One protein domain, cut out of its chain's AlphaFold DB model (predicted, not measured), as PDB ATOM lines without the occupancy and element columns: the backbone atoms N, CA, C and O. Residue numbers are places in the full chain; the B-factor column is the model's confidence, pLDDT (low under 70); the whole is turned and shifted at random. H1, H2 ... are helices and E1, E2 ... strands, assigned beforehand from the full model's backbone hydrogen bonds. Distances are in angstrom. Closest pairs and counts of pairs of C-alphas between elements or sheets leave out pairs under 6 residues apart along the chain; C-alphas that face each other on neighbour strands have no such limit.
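This is residues 9 to 36 and 170 to 222 of the 280 residues of an uncharacterized protein of Legionella beliardensis (UniProt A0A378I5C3). A twisted sheet of five strands has H2 over one face, covering E4 and E5, while H3 sits beside the strands and short H1 precedes E4. The hairpins of E1, E2 and E3 make the other part of the sheet, which no helix covers. The 81 printed residues hold named elements in the order E1 E2 E3 H1 E4 H2 H3 E5; the sheet, E3 E2 E1 E4 E5, is mixed and so is the class, helices and strands. The whole is compact, radius of gyration of the C-alphas 13.0 A, spanning 37 by 34 by 19 A.

E1, residues 9 to 13, begins at C-alpha 9 (226.000, 202.649, 280.574). E2, 16 to 22, measures 19.6 A, and E3, 28 to 35, 20.1 A, bending by 59 degrees at residue 31. H1 is 170 to 173; E4, 175 to 181, measures 19.6 A; H2, 190 to 200, 15.4 A. H3 is 207 to 213; E5, 215 to 219, ends at C-alpha 219 (227.265, 189.454, 291.664).

E1, E2 and E3 form a meander, each strand the antiparallel neighbour of the one before: N 11 and O 18 are 2.9 A apart, N 19 and O 32 2.9 A. E4 is parallel to E1 (N 10 to O 176, 2.8 A) and to E5 (N 216 to O 177, 2.8 A). E4, H2 H3, E5 form a strand-helix-strand unit, parallel neighbour strands with helices between, its crossover right-handed. H2 is on the sheet at a height of 10.0 A, along the strands; its closest C-alphas to E5 are Tyr 195 and Leu 215, 7.1 A. H3, on a local plane fitted to only just enough C-alphas, 6, stands at the sheet's level, height 0.1 A. H2 and H3 touch, about perpendicular at 86 degrees, closest C-alphas Thr 196 and Pro 207, 6.3 A. H1 is not on the sheet. In H2 and H3 every O i to N i+4 pair is within hydrogen-bond range; H1 is too short for one.

The C-alphas farthest apart, Asn 24 and Gly 184, are 37.5 A apart. Residues 37 to 169 are not printed; C-alphas 36 and 170 are 24.5 A apart across the cut. Of the links printed whole, none is long. Mean pLDDT of the printed part is 90.1; residue 185 is under 70.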
ATOM      1  N   VAL A   9     226.094 203.805 279.684       98.06
ATOM      2  CA  VAL A   9     226.000 202.649 280.574       98.06
ATOM      3  C   VAL A   9     224.626 202.638 281.230       98.06
ATOM      4  O   VAL A   9     224.236 203.587 281.908       98.06
ATOM      5  N   LEU A  10     223.887 201.556 281.018       97.94
ATOM      6  CA  LEU A  10     222.702 201.214 281.785       97.94
ATOM      7  C   LEU A  10     223.134 200.417 283.006       97.94
ATOM      8  O   LEU A  10     223.860 199.435 282.874       97.94
ATOM      9  N   VAL A  11     222.678 200.824 284.183       97.50
ATOM     10  CA  VAL A  11     222.949 200.114 285.433       97.50
ATOM     11  C   VAL A  11     221.623 199.786 286.092       97.50
ATOM     12  O   VAL A  11     220.836 200.694 286.374       97.50
ATOM     13  N   TYR A  12     221.388 198.496 286.310       95.00
ATOM     14  CA  TYR A  12     220.187 197.952 286.924       95.00
ATOM     15  C   TYR A  12     220.530 197.317 288.270       95.00
ATOM     16  O   TYR A  12     221.276 196.342 288.311       95.00
ATOM     17  N   ILE A  13     220.019 197.885 289.365       92.81
ATOM     18  CA  ILE A  13     220.286 197.422 290.734       92.81
ATOM     19  C   ILE A  13     218.959 197.274 291.465       92.81
ATOM     20  O   ILE A  13     218.275 198.260 291.737       92.81
ATOM     21  N   GLY A  14     218.578 196.040 291.793       85.69
ATOM     22  CA  GLY A  14     217.265 195.778 292.381       85.69
ATOM     23  C   GLY A  14     216.143 196.213 291.434       85.69
ATOM     24  O   GLY A  14     215.981 195.615 290.376       85.69
ATOM     25  N   ASN A  15     215.392 197.247 291.817       88.44
ATOM     26  CA  ASN A  15     214.344 197.838 290.978       88.44
ATOM     27  C   ASN A  15     214.763 199.185 290.364       88.44
ATOM     28  O   ASN A  15     213.926 199.865 289.784       88.44
ATOM     29  N   ASP A  16     216.013 199.623 290.513       93.44
ATOM     30  CA  ASP A  16     216.461 200.921 290.012       93.44
ATOM     31  C   ASP A  16     217.245 200.757 288.711       93.44
ATOM     32  O   ASP A  16     218.332 200.177 288.679       93.44
ATOM     33  N   LEU A  17     216.700 201.312 287.629       96.19
ATOM     34  CA  LEU A  17     217.364 201.438 286.339       96.19
ATOM     35  C   LEU A  17     217.900 202.857 286.185       96.19
ATOM     36  O   LEU A  17     217.155 203.832 286.286       96.19
ATOM     37  N   SER A  18     219.189 202.992 285.899       97.50
ATOM     38  CA  SER A  18     219.831 204.287 285.672       97.50
ATOM     39  C   SER A  18     220.611 204.304 284.367       97.50
ATOM     40  O   SER A  18     221.245 203.319 283.997       97.50
ATOM     41  N   LEU A  19     220.557 205.437 283.671       98.31
ATOM     42  CA  LEU A  19     221.317 205.699 282.457       98.31
ATOM     43  C   LEU A  19     222.423 206.701 282.759       98.31
ATOM     44  O   LEU A  19     222.167 207.812 283.231       98.31
ATOM     45  N   TRP A  20     223.641 206.306 282.422       98.25
ATOM     46  CA  TRP A  20     224.854 207.085 282.583       98.25
ATOM     47  C   TRP A  20     225.433 207.405 281.215       98.25
ATOM     48  O   TRP A  20     225.481 206.534 280.350       98.25
ATOM     49  N   GLN A  21     225.874 208.643 281.026       97.44
ATOM     50  CA  GLN A  21     226.461 209.113 279.777       97.44
ATOM     51  C   GLN A  21     227.873 209.631 280.018       97.44
ATOM     52  O   GLN A  21     228.124 210.358 280.984       97.44
ATOM     53  N   LYS A  22     228.777 209.276 279.107       96.25
ATOM     54  CA  LYS A  22     230.139 209.785 279.077       96.25
ATOM     55  C   LYS A  22     230.151 211.259 278.660       96.25
ATOM     56  O   LYS A  22     229.585 211.618 277.629       96.25
ATOM     57  N   ASN A  23     230.798 212.110 279.447       93.06
ATOM     58  CA  ASN A  23     231.015 213.515 279.114       93.06
ATOM     59  C   ASN A  23     232.325 213.715 278.322       93.06
ATOM     60  O   ASN A  23     233.103 212.783 278.106       93.06
ATOM     61  N   ASN A  24     232.600 214.962 277.933       90.88
ATOM     62  CA  ASN A  24     233.815 215.335 277.194       90.88
ATOM     63  C   ASN A  24     235.118 215.107 277.989       90.88
ATOM     64  O   ASN A  24     236.185 214.980 277.396       90.88
ATOM     65  N   GLU A  25     235.034 215.018 279.316       90.62
ATOM     66  CA  GLU A  25     236.155 214.745 280.228       90.62
ATOM     67  C   GLU A  25     236.360 213.239 280.469       90.62
ATOM     68  O   GLU A  25     237.189 212.837 281.280       90.62
ATOM     69  N   ASN A  26     235.625 212.384 279.752       86.94
ATOM     70  CA  ASN A  26     235.596 210.931 279.911       86.94
ATOM     71  C   ASN A  26     235.057 210.410 281.256       86.94
ATOM     72  O   ASN A  26     235.259 209.238 281.576       86.94
ATOM     73  N   GLN A  27     234.333 211.239 282.001       91.50
ATOM     74  CA  GLN A  27     233.597 210.851 283.205       91.50
ATOM     75  C   GLN A  27     232.168 210.443 282.853       91.50
ATOM     76  O   GLN A  27     231.616 210.916 281.856       91.50
ATOM     77  N   TYR A  28     231.545 209.602 283.675       96.19
ATOM     78  CA  TYR A  28     230.168 209.172 283.442       96.19
ATOM     79  C   TYR A  28     229.235 209.860 284.420       96.19
ATOM     80  O   TYR A  28     229.364 209.707 285.628       96.19
ATOM     81  N   LYS A  29     228.234 210.570 283.900       96.88
ATOM     82  CA  LYS A  29     227.212 211.217 284.728       96.88
ATOM     83  C   LYS A  29     225.865 210.554 284.519       96.88
ATOM     84  O   LYS A  29     225.478 210.254 283.390       96.88
ATOM     85  N   LYS A  30     225.136 210.343 285.613       97.56
ATOM     86  CA  LYS A  30     223.752 209.871 285.569       97.56
ATOM     87  C   LYS A  30     222.880 210.944 284.921       97.56
ATOM     88  O   LYS A  30     222.816 212.062 285.425       97.56
ATOM     89  N   ILE A  31     222.202 210.592 283.833       97.69
ATOM     90  CA  ILE A  31     221.332 211.507 283.079       97.69
ATOM     91  C   ILE A  31     219.850 211.157 283.196       97.69
ATOM     92  O   ILE A  31     219.008 212.037 283.049       97.69
ATOM     93  N   LYS A  32     219.514 209.888 283.461       97.69
ATOM     94  CA  LYS A  32     218.134 209.429 283.679       97.69
ATOM     95  C   LYS A  32     218.102 208.308 284.714       97.69
ATOM     96  O   LYS A  32     219.080 207.576 284.879       97.69
ATOM     97  N   ASN A  33     216.973 208.161 285.393       96.75
ATOM     98  CA  ASN A  33     216.680 207.027 286.258       96.75
ATOM     99  C   ASN A  33     215.182 206.719 286.259       96.75
ATOM    100  O   ASN A  33     214.358 207.595 286.007       96.75
ATOM    101  N   ALA A  34     214.844 205.471 286.552       95.56
ATOM    102  CA  ALA A  34     213.483 205.011 286.758       95.56
ATOM    103  C   ALA A  34     213.485 203.814 287.709       95.56
ATOM    104  O   ALA A  34     214.410 203.003 287.687       95.56
ATOM    105  N   THR A  35     212.426 203.684 288.501       93.56
ATOM    106  CA  THR A  35     212.162 202.450 289.239       93.56
ATOM    107  C   THR A  35     211.336 201.525 288.349       93.56
ATOM    108  O   THR A  35     210.218 201.871 287.966       93.56
ATOM    109  N   THR A  36     211.886 200.364 288.008       90.38
ATOM    110  CA  THR A  36     211.223 199.304 287.250       90.38
ATOM    111  C   THR A  36     211.471 197.956 287.932       90.38
ATOM    112  O   THR A  36     212.599 197.691 288.329       90.38
ATOM    113  N   SER A 170     222.753 202.606 266.487       86.88
ATOM    114  CA  SER A 170     224.054 203.256 266.706       86.88
ATOM    115  C   SER A 170     224.309 203.505 268.193       86.88
ATOM    116  O   SER A 170     225.400 203.224 268.684       86.88
ATOM    117  N   VAL A 171     223.277 203.938 268.918       92.06
ATOM    118  CA  VAL A 171     223.321 204.183 270.364       92.06
ATOM    119  C   VAL A 171     223.505 202.875 271.127       92.06
ATOM    120  O   VAL A 171     224.380 202.773 271.988       92.06
ATOM    121  N   LEU A 172     222.738 201.840 270.774       92.25
ATOM    122  CA  LEU A 172     222.780 200.549 271.452       92.25
ATOM    123  C   LEU A 172     224.164 199.893 271.347       92.25
ATOM    124  O   LEU A 172     224.685 199.402 272.343       92.25
ATOM    125  N   LYS A 173     224.828 199.959 270.183       90.81
ATOM    126  CA  LYS A 173     226.196 199.422 269.997       90.81
ATOM    127  C   LYS A 173     227.242 200.079 270.913       90.81
ATOM    128  O   LYS A 173     228.219 199.425 271.303       90.81
ATOM    129  N   ASN A 174     227.021 201.333 271.296       92.88
ATOM    130  CA  ASN A 174     227.879 202.083 272.218       92.88
ATOM    131  C   ASN A 174     227.347 202.081 273.661       92.88
ATOM    132  O   ASN A 174     227.901 202.757 274.528       92.88
ATOM    133  N   THR A 175     226.292 201.311 273.929       95.38
ATOM    134  CA  THR A 175     225.725 201.124 275.262       95.38
ATOM    135  C   THR A 175     226.273 199.844 275.884       95.38
ATOM    136  O   THR A 175     226.538 198.856 275.194       95.38
ATOM    137  N   ARG A 176     226.492 199.857 277.197       96.38
ATOM    138  CA  ARG A 176     226.733 198.658 278.009       96.38
ATOM    139  C   ARG A 176     225.677 198.560 279.088       96.38
ATOM    140  O   ARG A 176     225.215 199.582 279.579       96.38
ATOM    141  N   VAL A 177     225.291 197.347 279.445       96.88
ATOM    142  CA  VAL A 177     224.294 197.076 280.476       96.88
ATOM    143  C   VAL A 177     224.973 196.328 281.608       96.88
ATOM    144  O   VAL A 177     225.605 195.304 281.376       96.88
ATOM    145  N   LEU A 178     224.845 196.843 282.823       96.69
ATOM    146  CA  LEU A 178     225.305 196.214 284.050       96.69
ATOM    147  C   LEU A 178     224.065 195.836 284.860       96.69
ATOM    148  O   LEU A 178     223.324 196.713 285.301       96.69
ATOM    149  N   VAL A 179     223.829 194.541 285.035       94.75
ATOM    150  CA  VAL A 179     222.776 194.001 285.897       94.75
ATOM    151  C   VAL A 179     223.432 193.555 287.193       94.75
ATOM    152  O   VAL A 179     224.265 192.655 287.188       94.75
ATOM    153  N   VAL A 180     223.090 194.205 288.299       93.94
ATOM    154  CA  VAL A 180     223.682 193.958 289.614       93.94
ATOM    155  C   VAL A 180     222.675 193.228 290.484       93.94
ATOM    156  O   VAL A 180     221.547 193.692 290.674       93.94
ATOM    157  N   GLY A 181     223.081 192.090 291.035       91.81
ATOM    158  CA  GLY A 181     222.205 191.279 291.866       91.81
ATOM    159  C   GLY A 181     222.955 190.259 292.718       91.81
ATOM    160  O   GLY A 181     224.156 190.060 292.545       91.81
ATOM    161  N   PRO A 182     222.262 189.598 293.658       89.19
ATOM    162  CA  PRO A 182     222.839 188.503 294.433       89.19
ATOM    163  C   PRO A 182     223.194 187.306 293.540       89.19
ATOM    164  O   PRO A 182     222.730 187.195 292.411       89.19
ATOM    165  N   HIS A 183     223.989 186.367 294.057       80.62
ATOM    166  CA  HIS A 183     224.427 185.182 293.303       80.62
ATOM    167  C   HIS A 183     223.269 184.412 292.626       80.62
ATOM    168  O   HIS A 183     223.379 183.965 291.487       80.62
ATOM    169  N   GLY A 184     222.118 184.304 293.298       70.31
ATOM    170  CA  GLY A 184     220.891 183.747 292.728       70.31
ATOM    171  C   GLY A 184     219.745 184.763 292.737       70.31
ATOM    172  O   GLY A 184     219.626 185.495 293.720       70.31
ATOM    173  N   PRO A 185     218.860 184.790 291.721       66.81
ATOM    174  CA  PRO A 185     218.789 183.897 290.560       66.81
ATOM    175  C   PRO A 185     219.453 184.502 289.303       66.81
ATOM    176  O   PRO A 185     218.787 185.148 288.499       66.81
ATOM    177  N   ARG A 186     220.758 184.260 289.100       71.69
ATOM    178  CA  ARG A 186     221.492 184.680 287.888       71.69
ATOM    179  C   ARG A 186     220.964 184.013 286.612       71.69
ATOM    180  O   ARG A 186     220.761 184.664 285.591       71.69
ATOM    181  N   GLN A 187     220.750 182.698 286.656       75.75
ATOM    182  CA  GLN A 187     220.266 181.940 285.501       75.75
ATOM    183  C   GLN A 187     218.774 182.193 285.269       75.75
ATOM    184  O   GLN A 187     217.960 182.057 286.180       75.75
ATOM    185  N   GLY A 188     218.412 182.538 284.032       80.38
ATOM    186  CA  GLY A 188     217.017 182.766 283.652       80.38
ATOM    187  C   GLY A 188     216.430 184.090 284.152       80.38
ATOM    188  O   GLY A 188     215.214 184.267 284.083       80.38
ATOM    189  N   GLN A 189     217.247 185.045 284.609       87.75
ATOM    190  CA  GLN A 189     216.747 186.374 284.961       87.75
ATOM    191  C   GLN A 189     216.127 187.067 283.737       87.75
ATOM    192  O   GLN A 189     216.721 187.106 282.658       87.75
ATOM    193  N   VAL A 190     214.925 187.621 283.911       90.94
ATOM    194  CA  VAL A 190     214.152 188.262 282.832       90.94
ATOM    195  C   VAL A 190     214.922 189.426 282.207       90.94
ATOM    196  O   VAL A 190     214.948 189.543 280.986       90.94
ATOM    197  N   ASP A 191     215.588 190.239 283.028       90.94
ATOM    198  CA  ASP A 191     216.328 191.415 282.563       90.94
ATOM    199  C   ASP A 191     217.488 190.999 281.645       90.94
ATOM    200  O   ASP A 191     217.606 191.499 280.528       90.94
ATOM    201  N   MET A 192     218.278 190.000 282.060       92.19
ATOM    202  CA  MET A 192     219.362 189.438 281.247       92.19
ATOM    203  C   MET A 192     218.836 188.892 279.913       92.19
ATOM    204  O   MET A 192     219.345 189.250 278.855       92.19
ATOM    205  N   GLN A 193     217.766 188.089 279.940       92.88
ATOM    206  CA  GLN A 193     217.161 187.533 278.724       92.88
ATOM    207  C   GLN A 193     216.656 188.621 277.769       92.88
ATOM    208  O   GLN A 193     216.844 188.517 276.553       92.88
ATOM    209  N   TYR A 194     216.029 189.666 278.312       94.38
ATOM    210  CA  TYR A 194     215.540 190.794 277.535       94.38
ATOM    211  C   TYR A 194     216.690 191.539 276.847       94.38
ATOM    212  O   TYR A 194     216.653 191.712 275.629       94.38
ATOM    213  N   TYR A 195     217.738 191.920 277.585       94.19
ATOM    214  CA  TYR A 195     218.881 192.621 276.998       94.19
ATOM    215  C   TYR A 195     219.633 191.751 275.988       94.19
ATOM    216  O   TYR A 195     220.000 192.247 274.924       94.19
ATOM    217  N   THR A 196     219.791 190.450 276.252       93.62
ATOM    218  CA  THR A 196     220.361 189.514 275.274       93.62
ATOM    219  C   THR A 196     219.553 189.522 273.979       93.62
ATOM    220  O   THR A 196     220.118 189.695 272.899       93.62
ATOM    221  N   LYS A 197     218.219 189.433 274.060       93.81
ATOM    222  CA  LYS A 197     217.358 189.522 272.871       93.81
ATOM    223  C   LYS A 197     217.438 190.882 272.183       93.81
ATOM    224  O   LYS A 197     217.472 190.923 270.956       93.81
ATOM    225  N   LEU A 198     217.526 191.974 272.939       94.19
ATOM    226  CA  LEU A 198     217.670 193.321 272.394       94.19
ATOM    227  C   LEU A 198     218.965 193.460 271.576       94.19
ATOM    228  O   LEU A 198     218.914 193.921 270.436       94.19
ATOM    229  N   TYR A 199     220.110 193.001 272.088       93.38
ATOM    230  CA  TYR A 199     221.381 193.050 271.351       93.38
ATOM    231  C   TYR A 199     221.409 192.126 270.122       93.38
ATOM    232  O   TYR A 199     222.029 192.474 269.112       93.38
ATOM    233  N   GLN A 200     220.662 191.013 270.142       92.00
ATOM    234  CA  GLN A 200     220.484 190.161 268.959       92.00
ATOM    235  C   GLN A 200     219.835 190.897 267.781       92.00
ATOM    236  O   GLN A 200     220.202 190.657 266.630       92.00
ATOM    237  N   THR A 201     218.943 191.859 268.046       86.81
ATOM    238  CA  THR A 201     218.293 192.644 266.979       86.81
ATOM    239  C   THR A 201     219.248 193.572 266.220       86.81
ATOM    240  O   THR A 201     218.943 193.976 265.101       86.81
ATOM    241  N   VAL A 202     220.421 193.891 266.786       82.31
ATOM    242  CA  VAL A 202     221.395 194.832 266.198       82.31
ATOM    243  C   VAL A 202     222.660 194.168 265.648       82.31
ATOM    244  O   VAL A 202     223.632 194.856 265.315       82.31
ATOM    245  N   GLY A 203     222.614 192.842 265.483       75.69
ATOM    246  CA  GLY A 203     223.608 192.057 264.748       75.69
ATOM    247  C   GLY A 203     224.560 191.223 265.607       75.69
ATOM    248  O   GLY A 203     225.404 190.535 265.041       75.69
ATOM    249  N   GLU A 204     224.430 191.236 266.933       76.94
ATOM    250  CA  GLU A 204     225.235 190.397 267.830       76.94
ATOM    251  C   GLU A 204     224.524 189.052 268.034       76.94
ATOM    252  O   GLU A 204     223.501 188.989 268.698       76.94
ATOM    253  N   GLN A 205     224.989 187.967 267.412       73.75
ATOM    254  CA  GLN A 205     224.175 186.742 267.309       73.75
ATOM    255  C   GLN A 205     224.327 185.790 268.506       73.75
ATOM    256  O   GLN A 205     223.350 185.163 268.921       73.75
ATOM    257  N   GLN A 206     225.530 185.685 269.077       82.62
ATOM    258  CA  GLN A 206     225.828 184.698 270.115       82.62
ATOM    259  C   GLN A 206     225.571 185.266 271.520       82.62
ATOM    260  O   GLN A 206     226.138 186.310 271.854       82.62
ATOM    261  N   PRO A 207     224.754 184.601 272.363       80.44
ATOM    262  CA  PRO A 207     224.497 185.036 273.738       80.44
ATOM    263  C   PRO A 207     225.774 185.250 274.553       80.44
ATOM    264  O   PRO A 207     225.916 186.291 275.187       80.44
ATOM    265  N   ASP A 208     226.738 184.333 274.450       79.25
ATOM    266  CA  ASP A 208     228.010 184.439 275.168       79.25
ATOM    267  C   ASP A 208     228.806 185.675 274.731       79.25
ATOM    268  O   ASP A 208     229.413 186.351 275.559       79.25
ATOM    269  N   ASP A 209     228.784 186.031 273.446       82.81
ATOM    270  CA  ASP A 209     229.442 187.250 272.973       82.81
ATOM    271  C   ASP A 209     228.731 188.501 273.500       82.81
ATOM    272  O   ASP A 209     229.385 189.496 273.818       82.81
ATOM    273  N   ILE A 210     227.405 188.467 273.637       86.88
ATOM    274  CA  ILE A 210     226.642 189.567 274.230       86.88
ATOM    275  C   ILE A 210     226.989 189.721 275.709       86.88
ATOM    276  O   ILE A 210     227.346 190.822 276.136       86.88
ATOM    277  N   GLU A 211     226.949 188.630 276.472       84.12
ATOM    278  CA  GLU A 211     227.238 188.633 277.910       84.12
ATOM    279  C   GLU A 211     228.705 188.978 278.221       84.12
ATOM    280  O   GLU A 211     229.042 189.514 279.273       84.12
ATOM    281  N   ASN A 212     229.606 188.747 277.269       80.75
ATOM    282  CA  ASN A 212     231.012 189.092 277.434       80.75
ATOM    283  C   ASN A 212     231.380 190.470 276.880       80.75
ATOM    284  O   ASN A 212     232.517 190.901 277.073       80.75
ATOM    285  N   ASN A 213     230.499 191.173 276.160       86.06
ATOM    286  CA  ASN A 213     230.840 192.460 275.538       86.06
ATOM    287  C   ASN A 213     229.889 193.599 275.857       86.06
ATOM    288  O   ASN A 213     230.352 194.739 275.901       86.06
ATOM    289  N   TYR A 214     228.606 193.317 276.052       92.25
ATOM    290  CA  TYR A 214     227.545 194.317 276.091       92.25
ATOM    291  C   TYR A 214     226.703 194.270 277.355       92.25
ATOM    292  O   TYR A 214     226.229 195.318 277.788       92.25
ATOM    293  N   LEU A 215     226.533 193.092 277.944       93.75
ATOM    294  CA  LEU A 215     225.647 192.847 279.071       93.75
ATOM    295  C   LEU A 215     226.409 192.102 280.162       93.75
ATOM    296  O   LEU A 215     226.845 190.993 279.932       93.75
ATOM    297  N   TYR A 216     226.539 192.668 281.351       93.06
ATOM    298  CA  TYR A 216     227.304 192.060 282.436       93.06
ATOM    299  C   TYR A 216     226.392 191.796 283.622       93.06
ATOM    300  O   TYR A 216     225.740 192.723 284.101       93.06
ATOM    301  N   TYR A 217     226.397 190.564 284.127       92.06
ATOM    302  CA  TYR A 217     225.846 190.270 285.445       92.06
ATOM    303  C   TYR A 217     226.936 190.444 286.503       92.06
ATOM    304  O   TYR A 217     227.993 189.818 286.415       92.06
ATOM    305  N   ILE A 218     226.688 191.300 287.490       92.56
ATOM    306  CA  ILE A 218     227.626 191.621 288.562       92.56
ATOM    307  C   ILE A 218     227.042 191.115 289.875       92.56
ATOM    308  O   ILE A 218     226.063 191.653 290.394       92.56
ATOM    309  N   GLU A 219     227.666 190.070 290.407       91.94
ATOM    310  CA  GLU A 219     227.265 189.454 291.664       91.94
ATOM    311  C   GLU A 219     227.680 190.329 292.853       91.94
ATOM    312  O   GLU A 219     228.859 190.631 293.035       91.94
ATOM    313  N   MET A 220     226.708 190.740 293.672       91.81
ATOM    314  CA  MET A 220     226.926 191.539 294.880       91.81
ATOM    315  C   MET A 220     225.973 191.139 296.007       91.81
ATOM    316  O   MET A 220     224.801 190.832 295.791       91.81
ATOM    317  N   LEU A 221     226.464 191.186 297.248       90.31
ATOM    318  CA  LEU A 221     225.635 190.978 298.434       90.31
ATOM    319  C   LEU A 221     224.679 192.167 298.652       90.31
ATOM    320  O   LEU A 221     225.040 193.306 298.347       90.31
ATOM    321  N   PRO A 222     223.495 191.953 299.264       87.62
ATOM    322  CA  PRO A 222     222.520 193.020 299.508       87.62
ATOM    323  C   PRO A 222     223.082 194.276 300.182       87.62
ATOM    324  O   PRO A 222     222.799 195.387 299.744       87.62
TER     325      PRO A 222